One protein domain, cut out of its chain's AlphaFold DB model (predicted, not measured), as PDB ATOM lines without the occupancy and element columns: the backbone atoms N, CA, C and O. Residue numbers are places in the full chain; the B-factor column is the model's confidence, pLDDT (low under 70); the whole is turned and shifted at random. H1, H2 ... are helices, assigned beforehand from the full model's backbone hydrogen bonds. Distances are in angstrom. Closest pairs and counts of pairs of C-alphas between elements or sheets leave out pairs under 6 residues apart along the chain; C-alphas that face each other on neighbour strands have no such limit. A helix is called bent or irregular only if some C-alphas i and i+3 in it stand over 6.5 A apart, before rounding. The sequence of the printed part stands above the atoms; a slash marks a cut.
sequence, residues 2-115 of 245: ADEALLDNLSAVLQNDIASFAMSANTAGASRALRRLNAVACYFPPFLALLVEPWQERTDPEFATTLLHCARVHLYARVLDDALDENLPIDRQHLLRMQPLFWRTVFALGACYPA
ATOM      1  N   ALA A   2      33.059  11.161  34.643       58.69
ATOM      2  CA  ALA A   2      32.822  11.922  33.416       58.69
ATOM      3  C   ALA A   2      31.891  13.106  33.715       58.69
ATOM      4  O   ALA A   2      31.009  12.968  34.564       58.69
ATOM      5  N   ASP A   3      32.118  14.236  33.045       78.00
ATOM      6  CA  ASP A   3      31.279  15.427  33.174       78.00
ATOM      7  C   ASP A   3      29.802  15.033  33.006       78.00
ATOM      8  O   ASP A   3      29.429  14.406  32.012       78.00
ATOM      9  N   GLU A   4      28.975  15.351  34.001       83.31
ATOM     10  CA  GLU A   4      27.538  15.052  34.006       83.31
ATOM     11  C   GLU A   4      26.878  15.612  32.737       83.31
ATOM     12  O   GLU A   4      26.089  14.924  32.091       83.31
ATOM     13  N   ALA A   5      27.348  16.774  32.267       87.19
ATOM     14  CA  ALA A   5      26.901  17.374  31.016       87.19
ATOM     15  C   ALA A   5      27.219  16.512  29.778       87.19
ATOM     16  O   ALA A   5      26.430  16.472  28.831       87.19
ATOM     17  N   LEU A   6      28.352  15.798  29.761       88.81
ATOM     18  CA  LEU A   6      28.699  14.886  28.668       88.81
ATOM     19  C   LEU A   6      27.777  13.663  28.664       88.81
ATOM     20  O   LEU A   6      27.336  13.239  27.596       88.81
ATOM     21  N   LEU A   7      27.476  13.103  29.836       91.44
ATOM     22  CA  LEU A   7      26.587  11.944  29.961       91.44
ATOM     23  C   LEU A   7      25.141  12.297  29.605       91.44
ATOM     24  O   LEU A   7      24.489  11.537  28.884       91.44
ATOM     25  N   ASP A   8      24.673  13.467  30.028       92.94
ATOM     26  CA  ASP A   8      23.362  13.999  29.660       92.94
ATOM     27  C   ASP A   8      23.274  14.257  28.156       92.94
ATOM     28  O   ASP A   8      22.304  13.861  27.508       92.94
ATOM     29  N   ASN A   9      24.320  14.841  27.566       94.06
ATOM     30  CA  ASN A   9      24.381  15.053  26.126       94.06
ATOM     31  C   ASN A   9      24.379  13.727  25.350       94.06
ATOM     32  O   ASN A   9      23.652  13.597  24.367       94.06
ATOM     33  N   LEU A  10      25.140  12.718  25.789       95.75
ATOM     34  CA  LEU A  10      25.108  11.386  25.176       95.75
ATOM     35  C   LEU A  10      23.704  10.775  25.259       95.75
ATOM     36  O   LEU A  10      23.191  10.297  24.248       95.75
ATOM     37  N   SER A  11      23.066  10.844  26.427       96.81
ATOM     38  CA  SER A  11      21.702  10.349  26.637       96.81
ATOM     39  C   SER A  11      20.707  11.049  25.706       96.81
ATOM     40  O   SER A  11      19.942  10.386  25.004       96.81
ATOM     41  N   ALA A  12      20.769  12.380  25.623       96.81
ATOM     42  CA  ALA A  12      19.904  13.186  24.768       96.81
ATOM     43  C   ALA A  12      20.111  12.882  23.277       96.81
ATOM     44  O   ALA A  12      19.144  12.755  22.525       96.81
ATOM     45  N   VAL A  13      21.361  12.721  22.828       96.62
ATOM     46  CA  VAL A  13      21.648  12.368  21.432       96.62
ATOM     47  C   VAL A  13      21.129  10.970  21.102       96.62
ATOM     48  O   VAL A  13      20.512  10.805  20.053       96.62
ATOM     49  N   LEU A  14      21.305   9.983  21.984       97.38
ATOM     50  CA  LEU A  14      20.758   8.639  21.767       97.38
ATOM     51  C   LEU A  14      19.226   8.643  21.744       97.38
ATOM     52  O   LEU A  14      18.636   7.993  20.887       97.38
ATOM     53  N   GLN A  15      18.575   9.399  22.630       96.75
ATOM     54  CA  GLN A  15      17.118   9.571  22.616       96.75
ATOM     55  C   GLN A  15      16.635  10.211  21.311       96.75
ATOM     56  O   GLN A  15      15.649   9.756  20.733       96.75
ATOM     57  N   ASN A  16      17.347  11.222  20.811       96.12
ATOM     58  CA  ASN A  16      17.045  11.848  19.525       96.12
ATOM     59  C   ASN A  16      17.253  10.882  18.354       96.12
ATOM     60  O   ASN A  16      16.415  10.823  17.453       96.12
ATOM     61  N   ASP A  17      18.336  10.098  18.373       95.81
ATOM     62  CA  ASP A  17      18.578   9.059  17.375       95.81
ATOM     63  C   ASP A  17      17.420   8.044  17.396       95.81
ATOM     64  O   ASP A  17      16.824   7.800  16.348       95.81
ATOM     65  N   ILE A  18      17.017   7.542  18.571       95.38
ATOM     66  CA  ILE A  18      15.861   6.639  18.738       95.38
ATOM     67  C   ILE A  18      14.585   7.275  18.194       95.38
ATOM     68  O   ILE A  18      13.905   6.660  17.378       95.38
ATOM     69  N   ALA A  19      14.268   8.510  18.581       93.00
ATOM     70  CA  ALA A  19      13.078   9.214  18.112       93.00
ATOM     71  C   ALA A  19      13.054   9.386  16.583       93.00
ATOM     72  O   ALA A  19      11.982   9.394  15.983       93.00
ATOM     73  N   SER A  20      14.226   9.488  15.943       91.69
ATOM     74  CA  SER A  20      14.332   9.642  14.490       91.69
ATOM     75  C   SER A  20      13.980   8.374  13.702       91.69
ATOM     76  O   SER A  20      13.552   8.478  12.551       91.69
ATOM     77  N   PHE A  21      14.133   7.182  14.297       86.50
ATOM     78  CA  PHE A  21      13.857   5.909  13.620       86.50
ATOM     79  C   PHE A  21      12.704   5.101  14.229       86.50
ATOM     80  O   PHE A  21      12.124   4.262  13.525       86.50
ATOM     81  N   ALA A  22      12.352   5.339  15.492       81.50
ATOM     82  CA  ALA A  22      11.290   4.632  16.189       81.50
ATOM     83  C   ALA A  22       9.925   4.917  15.555       81.50
ATOM     84  O   ALA A  22       9.618   6.033  15.134       81.50
ATOM     85  N   MET A  23       9.077   3.894  15.468       75.50
ATOM     86  CA  MET A  23       7.686   4.089  15.054       75.50
ATOM     87  C   MET A  23       6.811   4.505  16.229       75.50
ATOM     88  O   MET A  23       7.090   4.160  17.378       75.50
ATOM     89  N   SER A  24       5.695   5.176  15.929       73.44
ATOM     90  CA  SER A  24       4.623   5.391  16.901       73.44
ATOM     91  C   SER A  24       4.224   4.054  17.529       73.44
ATOM     92  O   SER A  24       3.846   3.108  16.829       73.44
ATOM     93  N   ALA A  25       4.349   3.964  18.853       74.75
ATOM     94  CA  ALA A  25       4.121   2.740  19.606       74.75
ATOM     95  C   ALA A  25       2.617   2.439  19.723       74.75
ATOM     96  O   ALA A  25       1.990   2.721  20.740       74.75
ATOM     97  N   ASN A  26       2.044   1.859  18.667       80.31
ATOM     98  CA  ASN A  26       0.605   1.580  18.572       80.31
ATOM     99  C   ASN A  26       0.238   0.146  19.002       80.31
ATOM    100  O   ASN A  26      -0.929  -0.235  18.970       80.31
ATOM    101  N   THR A  27       1.230  -0.668  19.373       82.75
ATOM    102  CA  THR A  27       1.058  -2.053  19.836       82.75
ATOM    103  C   THR A  27       1.903  -2.299  21.083       82.75
ATOM    104  O   THR A  27       2.927  -1.648  21.284       82.75
ATOM    105  N   ALA A  28       1.519  -3.282  21.906       84.69
ATOM    106  CA  ALA A  28       2.270  -3.639  23.113       84.69
ATOM    107  C   ALA A  28       3.727  -4.044  22.810       84.69
ATOM    108  O   ALA A  28       4.631  -3.680  23.564       84.69
ATOM    109  N   GLY A  29       3.954  -4.740  21.688       83.00
ATOM    110  CA  GLY A  29       5.291  -5.091  21.202       83.00
ATOM    111  C   GLY A  29       6.117  -3.854  20.847       83.00
ATOM    112  O   GLY A  29       7.223  -3.699  21.353       83.00
ATOM    113  N   ALA A  30       5.546  -2.912  20.088       82.75
ATOM    114  CA  ALA A  30       6.228  -1.662  19.750       82.75
ATOM    115  C   ALA A  30       6.532  -0.808  20.994       82.75
ATOM    116  O   ALA A  30       7.619  -0.247  21.108       82.75
ATOM    117  N   SER A  31       5.616  -0.754  21.970       87.62
ATOM    118  CA  SER A  31       5.879  -0.082  23.247       87.62
ATOM    119  C   SER A  31       6.991  -0.768  24.045       87.62
ATOM    120  O   SER A  31       7.777  -0.082  24.693       87.62
ATOM    121  N   ARG A  32       7.069  -2.107  24.025       86.12
ATOM    122  CA  ARG A  32       8.140  -2.863  24.695       86.12
ATOM    123  C   ARG A  32       9.495  -2.603  24.036       86.12
ATOM    124  O   ARG A  32      10.422  -2.255  24.760       86.12
ATOM    125  N   ALA A  33       9.586  -2.703  22.711       85.69
ATOM    126  CA  ALA A  33      10.806  -2.416  21.955       85.69
ATOM    127  C   ALA A  33      11.296  -0.982  22.215       85.69
ATOM    128  O   ALA A  33      12.438  -0.765  22.613       85.69
ATOM    129  N   LEU A  34      10.401   0.008  22.129       89.88
ATOM    130  CA  LEU A  34      10.758   1.400  22.405       89.88
ATOM    131  C   LEU A  34      11.226   1.617  23.854       89.88
ATOM    132  O   LEU A  34      12.170   2.367  24.085       89.88
ATOM    133  N   ARG A  35      10.609   0.954  24.843       90.31
ATOM    134  CA  ARG A  35      11.083   1.012  26.238       90.31
ATOM    135  C   ARG A  35      12.491   0.439  26.396       90.31
ATOM    136  O   ARG A  35      13.282   1.054  27.101       90.31
ATOM    137  N   ARG A  36      12.807  -0.687  25.746       89.06
ATOM    138  CA  ARG A  36      14.157  -1.282  25.765       89.06
ATOM    139  C   ARG A  36      15.187  -0.327  25.169       89.06
ATOM    140  O   ARG A  36      16.186  -0.036  25.813       89.06
ATOM    141  N   LEU A  37      14.901   0.250  24.002       92.94
ATOM    142  CA  LEU A  37      15.799   1.220  23.368       92.94
ATOM    143  C   LEU A  37      15.996   2.477  24.224       92.94
ATOM    144  O   LEU A  37      17.121   2.932  24.408       92.94
ATOM    145  N   ASN A  38      14.924   3.010  24.815       94.06
ATOM    146  CA  ASN A  38      15.036   4.143  25.735       94.06
ATOM    147  C   ASN A  38      15.836   3.788  26.996       94.06
ATOM    148  O   ASN A  38      16.588   4.625  27.488       94.06
ATOM    149  N   ALA A  39      15.731   2.555  27.498       92.62
ATOM    150  CA  ALA A  39      16.560   2.089  28.605       92.62
ATOM    151  C   ALA A  39      18.052   2.084  28.228       92.62
ATOM    152  O   ALA A  39      18.870   2.519  29.035       92.62
ATOM    153  N   VAL A  40      18.411   1.702  26.994       93.81
ATOM    154  CA  VAL A  40      19.795   1.831  26.498       93.81
ATOM    155  C   VAL A  40      20.250   3.289  26.564       93.81
ATOM    156  O   VAL A  40      21.309   3.569  27.119       93.81
ATOM    157  N   ALA A  41      19.444   4.230  26.065       96.00
ATOM    158  CA  ALA A  41      19.800   5.650  26.085       96.00
ATOM    159  C   ALA A  41      19.955   6.228  27.504       96.00
ATOM    160  O   ALA A  41      20.761   7.133  27.692       96.00
ATOM    161  N   CYS A  42      19.229   5.700  28.494       94.38
ATOM    162  CA  CYS A  42      19.315   6.151  29.885       94.38
ATOM    163  C   CYS A  42      20.466   5.499  30.669       94.38
ATOM    164  O   CYS A  42      21.143   6.165  31.447       94.38
ATOM    165  N   TYR A  43      20.675   4.190  30.508       93.12
ATOM    166  CA  TYR A  43      21.570   3.424  31.384       93.12
ATOM    167  C   TYR A  43      22.946   3.162  30.779       93.12
ATOM    168  O   TYR A  43      23.911   2.968  31.525       93.12
ATOM    169  N   PHE A  44      23.073   3.179  29.450       95.62
ATOM    170  CA  PHE A  44      24.362   2.938  28.813       95.62
ATOM    171  C   PHE A  44      25.369   4.080  29.020       95.62
ATOM    172  O   PHE A  44      26.513   3.763  29.337       95.62
ATOM    173  N   PRO A  45      25.024   5.381  28.921       96.31
ATOM    174  CA  PRO A  45      26.019   6.444  29.090       96.31
ATOM    175  C   PRO A  45      26.739   6.422  30.455       96.31
ATOM    176  O   PRO A  45      27.973   6.470  30.464       96.31
ATOM    177  N   PRO A  46      26.056   6.228  31.604       95.00
ATOM    178  CA  PRO A  46      26.740   6.022  32.884       95.00
ATOM    179  C   PRO A  46      27.629   4.770  32.921       95.00
ATOM    180  O   PRO A  46      28.673   4.772  33.574       95.00
ATOM    181  N   PHE A  47      27.248   3.693  32.226       96.62
ATOM    182  CA  PHE A  47      28.081   2.492  32.126       96.62
ATOM    183  C   PHE A  47      29.319   2.730  31.252       96.62
ATOM    184  O   PHE A  47      30.428   2.372  31.642       96.62
ATOM    185  N   LEU A  48      29.161   3.416  30.118       96.75
ATOM    186  CA  LEU A  48      30.260   3.839  29.255       96.75
ATOM    187  C   LEU A  48      31.264   4.702  30.027       96.75
ATOM    188  O   LEU A  48      32.467   4.514  29.861       96.75
ATOM    189  N   ALA A  49      30.791   5.572  30.926       95.88
ATOM    190  CA  ALA A  49      31.654   6.362  31.800       95.88
ATOM    191  C   ALA A  49      32.602   5.486  32.637       95.88
ATOM    192  O   ALA A  49      33.762   5.851  32.810       95.88
ATOM    193  N   LEU A  50      32.144   4.326  33.125       96.69
ATOM    194  CA  LEU A  50      32.999   3.370  33.838       96.69
ATOM    195  C   LEU A  50      34.042   2.742  32.910       96.69
ATOM    196  O   LEU A  50      35.192   2.581  33.308       96.69
ATOM    197  N   LEU A  51      33.664   2.411  31.673       97.75
ATOM    198  CA  LEU A  51      34.577   1.806  30.697       97.75
ATOM    199  C   LEU A  51      35.698   2.761  30.275       97.75
ATOM    200  O   LEU A  51      36.798   2.308  29.963       97.75
ATOM    201  N   VAL A  52      35.448   4.070  30.303       96.62
ATOM    202  CA  VAL A  52      36.425   5.101  29.916       96.62
ATOM    203  C   VAL A  52      37.000   5.870  31.102       96.62
ATOM    204  O   VAL A  52      37.540   6.958  30.918       96.62
ATOM    205  N   GLU A  53      36.903   5.309  32.312       95.94
ATOM    206  CA  GLU A  53      37.335   5.951  33.561       95.94
ATOM    207  C   GLU A  53      38.708   6.652  33.483       95.94
ATOM    208  O   GLU A  53      38.766   7.826  33.858       95.94
ATOM    209  N   PRO A  54      39.769   6.046  32.908       96.44
ATOM    210  CA  PRO A  54      41.090   6.677  32.831       96.44
ATOM    211  C   PRO A  54      41.151   7.966  32.001       96.44
ATOM    212  O   PRO A  54      42.114   8.717  32.113       96.44
ATOM    213  N   TRP A  55      40.154   8.222  31.152       95.38
ATOM    214  CA  TRP A  55      40.123   9.359  30.228       95.38
ATOM    215  C   TRP A  55      39.025  10.372  30.550       95.38
ATOM    216  O   TRP A  55      38.799  11.284  29.761       95.38
ATOM    217  N   GLN A  56      38.336  10.245  31.687       88.31
ATOM    218  CA  GLN A  56      37.184  11.094  32.027       88.31
ATOM    219  C   GLN A  56      37.498  12.592  32.123       88.31
ATOM    220  O   GLN A  56      36.585  13.401  32.012       88.31
ATOM    221  N   GLU A  57      38.762  12.959  32.335       88.12
ATOM    222  CA  GLU A  57      39.208  14.356  32.404       88.12
ATOM    223  C   GLU A  57      39.435  14.982  31.017       88.12
ATOM    224  O   GLU A  57      39.675  16.186  30.912       88.12
ATOM    225  N   ARG A  58      39.361  14.193  29.935       90.38
ATOM    226  CA  ARG A  58      39.475  14.710  28.567       90.38
ATOM    227  C   ARG A  58      38.246  15.537  28.203       90.38
ATOM    228  O   ARG A  58      37.110  15.100  28.358       90.38
ATOM    229  N   THR A  59      38.494  16.716  27.645       86.81
ATOM    230  CA  THR A  59      37.462  17.659  27.184       86.81
ATOM    231  C   THR A  59      37.567  17.962  25.692       86.81
ATOM    232  O   THR A  59      36.817  18.785  25.165       86.81
ATOM    233  N   ASP A  60      38.497  17.312  24.989       90.44
ATOM    234  CA  ASP A  60      38.670  17.515  23.559       90.44
ATOM    235  C   ASP A  60      37.466  16.973  22.758       90.44
ATOM    236  O   ASP A  60      36.852  15.972  23.143       90.44
ATOM    237  N   PRO A  61      37.110  17.606  21.622       89.75
ATOM    238  CA  PRO A  61      35.971  17.171  20.815       89.75
ATOM    239  C   PRO A  61      36.085  15.726  20.317       89.75
ATOM    240  O   PRO A  61      35.073  15.039  20.199       89.75
ATOM    241  N   GLU A  62      37.304  15.251  20.049       91.50
ATOM    242  CA  GLU A  62      37.556  13.890  19.571       91.50
ATOM    243  C   GLU A  62      37.147  12.841  20.614       91.50
ATOM    244  O   GLU A  62      36.513  11.843  20.259       91.50
ATOM    245  N   PHE A  63      37.421  13.080  21.900       93.69
ATOM    246  CA  PHE A  63      36.949  12.242  23.001       93.69
ATOM    247  C   PHE A  63      35.420  12.125  23.000       93.69
ATOM    248  O   PHE A  63      34.887  11.017  22.911       93.69
ATOM    249  N   ALA A  64      34.705  13.255  23.003       93.62
ATOM    250  CA  ALA A  64      33.240  13.264  22.997       93.62
ATOM    251  C   ALA A  64      32.656  12.581  21.745       93.62
ATOM    252  O   ALA A  64      31.721  11.781  21.844       93.62
ATOM    253  N   THR A  65      33.234  12.838  20.567       94.06
ATOM    254  CA  THR A  65      32.851  12.186  19.307       94.06
ATOM    255  C   THR A  65      33.084  10.674  19.354       94.06
ATOM    256  O   THR A  65      32.220   9.908  18.923       94.06
ATOM    257  N   THR A  66      34.199  10.223  19.930       96.06
ATOM    258  CA  THR A  66      34.518   8.796  20.083       96.06
ATOM    259  C   THR A  66      33.501   8.097  20.981       96.06
ATOM    260  O   THR A  66      32.982   7.043  20.607       96.06
ATOM    261  N   LEU A  67      33.154   8.699  22.124       96.38
ATOM    262  CA  LEU A  67      32.137   8.147  23.023       96.38
ATOM    263  C   LEU A  67      30.767   8.065  22.350       96.38
ATOM    264  O   LEU A  67      30.111   7.026  22.427       96.38
ATOM    265  N   LEU A  68      30.360   9.123  21.642       96.38
ATOM    266  CA  LEU A  68      29.097   9.144  20.907       96.38
ATOM    267  C   LEU A  68      29.034   8.024  19.865       96.38
ATOM    268  O   LEU A  68      28.026   7.326  19.748       96.38
ATOM    269  N   HIS A  69      30.107   7.834  19.102       97.44
ATOM    270  CA  HIS A  69      30.163   6.774  18.108       97.44
ATOM    271  C   HIS A  69      30.129   5.379  18.742       97.44
ATOM    272  O   HIS A  69      29.360   4.538  18.284       97.44
ATOM    273  N   CYS A  70      30.862   5.142  19.833       97.25
ATOM    274  CA  CYS A  70      30.790   3.870  20.560       97.25
ATOM    275  C   CYS A  70      29.379   3.606  21.114       97.25
ATOM    276  O   CYS A  70      28.870   2.491  21.009       97.25
ATOM    277  N   ALA A  71      28.705   4.638  21.626       97.19
ATOM    278  CA  ALA A  71      27.329   4.532  22.095       97.19
ATOM    279  C   ALA A  71      26.334   4.212  20.974       97.19
ATOM    280  O   ALA A  71      25.448   3.376  21.153       97.19
ATOM    281  N   ARG A  72      26.517   4.796  19.787       97.06
ATOM    282  CA  ARG A  72      25.721   4.464  18.596       97.06
ATOM    283  C   ARG A  72      25.959   3.041  18.102       97.06
ATOM    284  O   ARG A  72      25.002   2.396  17.681       97.06
ATOM    285  N   VAL A  73      27.196   2.538  18.171       96.62
ATOM    286  CA  VAL A  73      27.486   1.125  17.873       96.62
ATOM    287  C   VAL A  73      26.749   0.214  18.856       96.62
ATOM    288  O   VAL A  73      26.116  -0.742  18.419       96.62
ATOM    289  N   HIS A  74      26.759   0.527  20.157       96.25
ATOM    290  CA  HIS A  74      26.011  -0.258  21.143       96.25
ATOM    291  C   HIS A  74      24.495  -0.225  20.895       96.25
ATOM    292  O   HIS A  74      23.860  -1.278  20.885       96.25
ATOM    293  N   LEU A  75      23.921   0.952  20.625       96.19
ATOM    294  CA  LEU A  75      22.502   1.076  20.286       96.19
ATOM    295  C   LEU A  75      22.148   0.251  19.037       96.19
ATOM    296  O   LEU A  75      21.130  -0.433  19.031       96.19
ATOM    297  N   TYR A  76      23.000   0.263  18.006       95.06
ATOM    298  CA  TYR A  76      22.778  -0.541  16.804       95.06
ATOM    299  C   TYR A  76      22.849  -2.037  17.099       95.06
ATOM    300  O   TYR A  76      21.999  -2.783  16.623       95.06
ATOM    301  N   ALA A  77      23.818  -2.468  17.911       93.00
ATOM    302  CA  ALA A  77      23.917  -3.858  18.342       93.00
ATOM    303  C   ALA A  77      22.636  -4.310  19.062       93.00
ATOM    304  O   ALA A  77      22.131  -5.376  18.750       93.00
ATOM    305  N   ARG A  78      22.055  -3.472  19.934       91.94
ATOM    306  CA  ARG A  78      20.776  -3.765  20.606       91.94
ATOM    307  C   ARG A  78      19.583  -3.809  19.650       91.94
ATOM    308  O   ARG A  78      18.742  -4.685  19.777       91.94
ATOM    309  N   VAL A  79      19.514  -2.910  18.668       92.31
ATOM    310  CA  VAL A  79      18.468  -2.969  17.628       92.31
ATOM    311  C   VAL A  79      18.595  -4.237  16.780       92.31
ATOM    312  O   VAL A  79      17.586  -4.822  16.394       92.31
ATOM    313  N   LEU A  80      19.824  -4.655  16.467       91.19
ATOM    314  CA  LEU A  80      20.085  -5.883  15.725       91.19
ATOM    315  C   LEU A  80      19.690  -7.124  16.536       91.19
ATOM    316  O   LEU A  80      19.008  -7.983  15.990       91.19
ATOM    317  N   ASP A  81      20.080  -7.178  17.809       87.88
ATOM    318  CA  ASP A  81      19.725  -8.222  18.781       87.88
ATOM    319  C   ASP A  81      18.198  -8.385  18.866       87.88
ATOM    320  O   ASP A  81      17.664  -9.435  18.521       87.88
ATOM    321  N   ASP A  82      17.469  -7.296  19.143       87.62
ATOM    322  CA  ASP A  82      16.001  -7.286  19.181       87.62
ATOM    323  C   ASP A  82      15.387  -7.790  17.857       87.62
ATOM    324  O   ASP A  82      14.416  -8.548  17.854       87.62
ATOM    325  N   ALA A  83      15.954  -7.396  16.710       87.81
ATOM    326  CA  ALA A  83      15.440  -7.781  15.395       87.81
ATOM    327  C   ALA A  83      15.648  -9.258  15.049       87.81
ATOM    328  O   ALA A  83      14.821  -9.828  14.326       87.81
ATOM    329  N   LEU A  84      16.747  -9.853  15.514       84.56
ATOM    330  CA  LEU A  84      17.072 -11.257  15.283       84.56
ATOM    331  C   LEU A  84      16.342 -12.166  16.276       84.56
ATOM    332  O   LEU A  84      15.747 -13.155  15.842       84.56
ATOM    333  N   ASP A  85      16.312 -11.790  17.554       82.06
ATOM    334  CA  ASP A  85      15.807 -12.634  18.640       82.06
ATOM    335  C   ASP A  85      14.283 -12.599  18.762       82.06
ATOM    336  O   ASP A  85      13.627 -13.640  18.816       82.06
ATOM    337  N   GLU A  86      13.683 -11.404  18.784       79.19
ATOM    338  CA  GLU A  86      12.226 -11.264  18.943       79.19
ATOM    339  C   GLU A  86      11.502 -11.467  17.601       79.19
ATOM    340  O   GLU A  86      10.322 -11.827  17.561       79.19
ATOM    341  N   ASN A  87      12.214 -11.279  16.483       82.62
ATOM    342  CA  ASN A  87      11.752 -11.543  15.120       82.62
ATOM    343  C   ASN A  87      10.436 -10.821  14.741       82.62
ATOM    344  O   ASN A  87       9.704 -11.249  13.838       82.62
ATOM    345  N   LEU A  88      10.114  -9.707  15.409       81.12
ATOM    346  CA  LEU A  88       8.902  -8.935  15.144       81.12
ATOM    347  C   LEU A  88       9.120  -7.935  13.991       81.12
ATOM    348  O   LEU A  88      10.225  -7.424  13.790       81.12
ATOM    349  N   PRO A  89       8.062  -7.574  13.232       84.56
ATOM    350  CA  PRO A  89       8.176  -6.596  12.147       84.56
ATOM    351  C   PRO A  89       8.731  -5.234  12.583       84.56
ATOM    352  O   PRO A  89       9.449  -4.597  11.813       84.56
ATOM    353  N   ILE A  90       8.406  -4.802  13.806       84.06
ATOM    354  CA  ILE A  90       8.844  -3.514  14.353       84.06
ATOM    355  C   ILE A  90      10.367  -3.461  14.528       84.06
ATOM    356  O   ILE A  90      10.995  -2.483  14.128       84.06
ATOM    357  N   ASP A  91      10.972  -4.541  15.014       88.25
ATOM    358  CA  ASP A  91      12.409  -4.602  15.284       88.25
ATOM    359  C   ASP A  91      13.207  -4.645  13.973       88.25
ATOM    360  O   ASP A  91      14.163  -3.892  13.783       88.25
ATOM    361  N   ARG A  92      12.724  -5.401  12.975       87.62
ATOM    362  CA  ARG A  92      13.286  -5.390  11.610       87.62
ATOM    363  C   ARG A  92      13.219  -4.004  10.958       87.62
ATOM    364  O   ARG A  92      14.133  -3.613  10.231       87.62
ATOM    365  N   GLN A  93      12.141  -3.253  11.192       88.81
ATOM    366  CA  GLN A  93      12.005  -1.887  10.680       88.81
ATOM    367  C   GLN A  93      12.959  -0.918  11.379       88.81
ATOM    368  O   GLN A  93      13.574  -0.097  10.695       88.81
ATOM    369  N   HIS A  94      13.125  -1.022  12.701       91.44
ATOM    370  CA  HIS A  94      14.143  -0.261  13.428       91.44
ATOM    371  C   HIS A  94      15.544  -0.550  12.879       91.44
ATOM    372  O   HIS A  94      16.273   0.394  12.573       91.44
ATOM    373  N   LEU A  95      15.878  -1.824  12.643       91.69
ATOM    374  CA  LEU A  95      17.158  -2.224  12.058       91.69
ATOM    375  C   LEU A  95      17.405  -1.536  10.713       91.69
ATOM    376  O   LEU A  95      18.415  -0.853  10.555       91.69
ATOM    377  N   LEU A  96      16.472  -1.656   9.761       90.88
ATOM    378  CA  LEU A  96      16.600  -1.044   8.431       90.88
ATOM    379  C   LEU A  96      16.777   0.480   8.498       90.88
ATOM    380  O   LEU A  96      17.569   1.042   7.744       90.88
ATOM    381  N   ARG A  97      16.061   1.150   9.405       92.25
ATOM    382  CA  ARG A  97      16.131   2.610   9.566       92.25
ATOM    383  C   ARG A  97      17.406   3.076  10.257       92.25
ATOM    384  O   ARG A  97      17.850   4.190   9.991       92.25
ATOM    385  N   MET A  98      18.002   2.251  11.117       93.50
ATOM    386  CA  MET A  98      19.217   2.609  11.845       93.50
ATOM    387  C   MET A  98      20.500   2.397  11.021       93.50
ATOM    388  O   MET A  98      21.515   3.040  11.303       93.50
ATOM    389  N   GLN A  99      20.474   1.567   9.969       93.06
ATOM    390  CA  GLN A  99      21.664   1.275   9.151       93.06
ATOM    391  C   GLN A  99      22.434   2.517   8.660       93.06
ATOM    392  O   GLN A  99      23.659   2.518   8.787       93.06
ATOM    393  N   PRO A 100      21.801   3.596   8.144       93.31
ATOM    394  CA  PRO A 100      22.544   4.775   7.691       93.31
ATOM    395  C   PRO A 100      23.355   5.436   8.812       93.31
ATOM    396  O   PRO A 100      24.490   5.866   8.600       93.31
ATOM    397  N   LEU A 101      22.791   5.486  10.024       93.88
ATOM    398  CA  LEU A 101      23.465   6.038  11.198       93.88
ATOM    399  C   LEU A 101      24.648   5.164  11.626       93.88
ATOM    400  O   LEU A 101      25.715   5.690  11.963       93.88
ATOM    401  N   PHE A 102      24.464   3.845  11.589       94.50
ATOM    402  CA  PHE A 102      25.506   2.877  11.907       94.50
ATOM    403  C   PHE A 102      26.676   2.953  10.923       94.50
ATOM    404  O   PHE A 102      27.812   3.149  11.350       94.50
ATOM    405  N   TRP A 103      26.421   2.907   9.613       95.38
ATOM    406  CA  TRP A 103      27.487   2.966   8.609       95.38
ATOM    407  C   TRP A 103      28.268   4.278   8.658       95.38
ATOM    408  O   TRP A 103      29.496   4.264   8.587       95.38
ATOM    409  N   ARG A 104      27.583   5.410   8.875       94.38
ATOM    410  CA  ARG A 104      28.245   6.702   9.108       94.38
ATOM    411  C   ARG A 104      29.147   6.665  10.344       94.38
ATOM    412  O   ARG A 104      30.240   7.220  10.317       94.38
ATOM    413  N   THR A 105      28.688   6.022  11.415       94.81
ATOM    414  CA  THR A 105      29.432   5.876  12.673       94.81
ATOM    415  C   THR A 105      30.686   5.026  12.492       94.81
ATOM    416  O   THR A 105      31.770   5.457  12.877       94.81
ATOM    417  N   VAL A 106      30.563   3.856  11.861       93.25
ATOM    418  CA  VAL A 106      31.701   2.964  11.591       93.25
ATOM    419  C   VAL A 106      32.716   3.635  10.669       93.25
ATOM    420  O   VAL A 106      33.911   3.582  10.943       93.25
ATOM    421  N   PHE A 107      32.254   4.319   9.617       93.69
ATOM    422  CA  PHE A 107      33.134   5.063   8.717       93.69
ATOM    423  C   PHE A 107      33.909   6.166   9.450       93.69
ATOM    424  O   PHE A 107      35.123   6.267   9.288       93.69
ATOM    425  N   ALA A 108      33.232   6.956  10.290       93.19
ATOM    426  CA  ALA A 108      33.871   8.012  11.072       93.19
ATOM    427  C   ALA A 108      34.938   7.454  12.029       93.19
ATOM    428  O   ALA A 108      36.066   7.940  12.038       93.19
ATOM    429  N   LEU A 109      34.622   6.385  12.771       93.38
ATOM    430  CA  LEU A 109      35.591   5.718  13.647       93.38
ATOM    431  C   LEU A 109      36.788   5.158  12.867       93.38
ATOM    432  O   LEU A 109      37.931   5.357  13.271       93.38
ATOM    433  N   GLY A 110      36.542   4.489  11.738       91.12
ATOM    434  CA  GLY A 110      37.598   3.911  10.905       91.12
ATOM    435  C   GLY A 110      38.534   4.960  10.300       91.12
ATOM    436  O   GLY A 110      39.725   4.690  10.143       91.12
ATOM    437  N   ALA A 111      38.015   6.155  10.002       93.00
ATOM    438  CA  ALA A 111      38.807   7.286   9.525       93.00
ATOM    439  C   ALA A 111      39.684   7.899  10.632       93.00
ATOM    440  O   ALA A 111      40.830   8.254  10.364       93.00
ATOM    441  N   CYS A 112      39.172   7.999  11.863       93.44
ATOM    442  CA  CYS A 112      39.924   8.528  13.006       93.44
ATOM    443  C   CYS A 112      41.005   7.558  13.509       93.44
ATOM    444  O   CYS A 112      42.075   7.994  13.925       93.44
ATOM    445  N   TYR A 113      40.751   6.247  13.446       95.62
ATOM    446  CA  TYR A 113      41.602   5.230  14.073       95.62
ATOM    447  C   TYR A 113      42.061   4.130  13.095       95.62
ATOM    448  O   TYR A 113      41.812   2.943  13.333       95.62
ATOM    449  N   PRO A 114      42.771   4.472  12.002       94.44
ATOM    450  CA  PRO A 114      43.128   3.505  10.961       94.44
ATOM    451  C   PRO A 114      44.026   2.369  11.475       94.44
ATOM    452  O   PRO A 114      43.894   1.230  11.038       94.44
ATOM    453  N   ALA A 115      44.900   2.642  12.448       96.31
ATOM    454  CA  ALA A 115      45.797   1.639  13.027       96.31
ATOM    455  C   ALA A 115      45.093   0.628  13.957       96.31
ATOM    456  O   ALA A 115      45.699  -0.369  14.344       96.31
TER     457      ALA A 115
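Overview. This is residues 2 to 115 of the 245 residues of an uncharacterized protein of Janthinobacterium tructae (UniProt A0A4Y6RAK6). The longest helix, H3, runs through the middle, with H1 and H2 packed on one side and the bent H4 folded back along another. H1, H2 and H3 make an up-and-down bundle, each running against the one before it, while arm H4a reaches the start of H2 and arm H4b packs on H3 alone. The printed part has 114 residues with four named helices, H1 to H4 in chain order, and no named strand: all helix. It is compact, with a radius of gyration of the C-alphas of 14.6 A and spans of 43 by 29 by 21 A.

Along the chain. H3, residues 61 to 85, is 36.1 A long and starts at C-alpha 61 (35.971, 17.171, 20.815). H2, residues 28 to 51, is 33.6 A long; it has a kink of 42 degrees near residue 45 and is irregular, but only just, with C-alphas 42 and 45 6.8 A apart. H1, residues 4 to 21, is 26.2 A long and starts at C-alpha 4 (27.538, 15.052, 34.006). H4, residues 89 to 112, was assigned as one helix by its hydrogen bonds but is bent, with C-alphas 97 and 100 7.0 A apart; its arms H4a, residues 89 to 97, 12.4 A, and H4b, residues 100 to 112, 18.6 A, stand at a steep tilt of 41 degrees.

Arrangement. H3 touches H2 in a hairpin, closest at the C-alphas of Val 40 and Leu 75, 6.8 A. H3 touches H4b opposite ways, closest at the C-alphas of His 69 and Thr 105, 5.6 A. H1 and H2 form a hairpin at a shallow tilt of 28 degrees, closest at the C-alphas of Ser 11 and Ala 41, 5.1 A. H2 and H4b are apart. Every O i to N i+4 pair is within hydrogen-bond range in H1, H3, H4a and H4b; in H2, 17 of 20 are.

Size, cuts and confidence. The C-alphas farthest apart, of Asn 26 and Ala 115, are 45.5 A apart. The printed part has no cut and no long link. Residue 2 is under pLDDT 70.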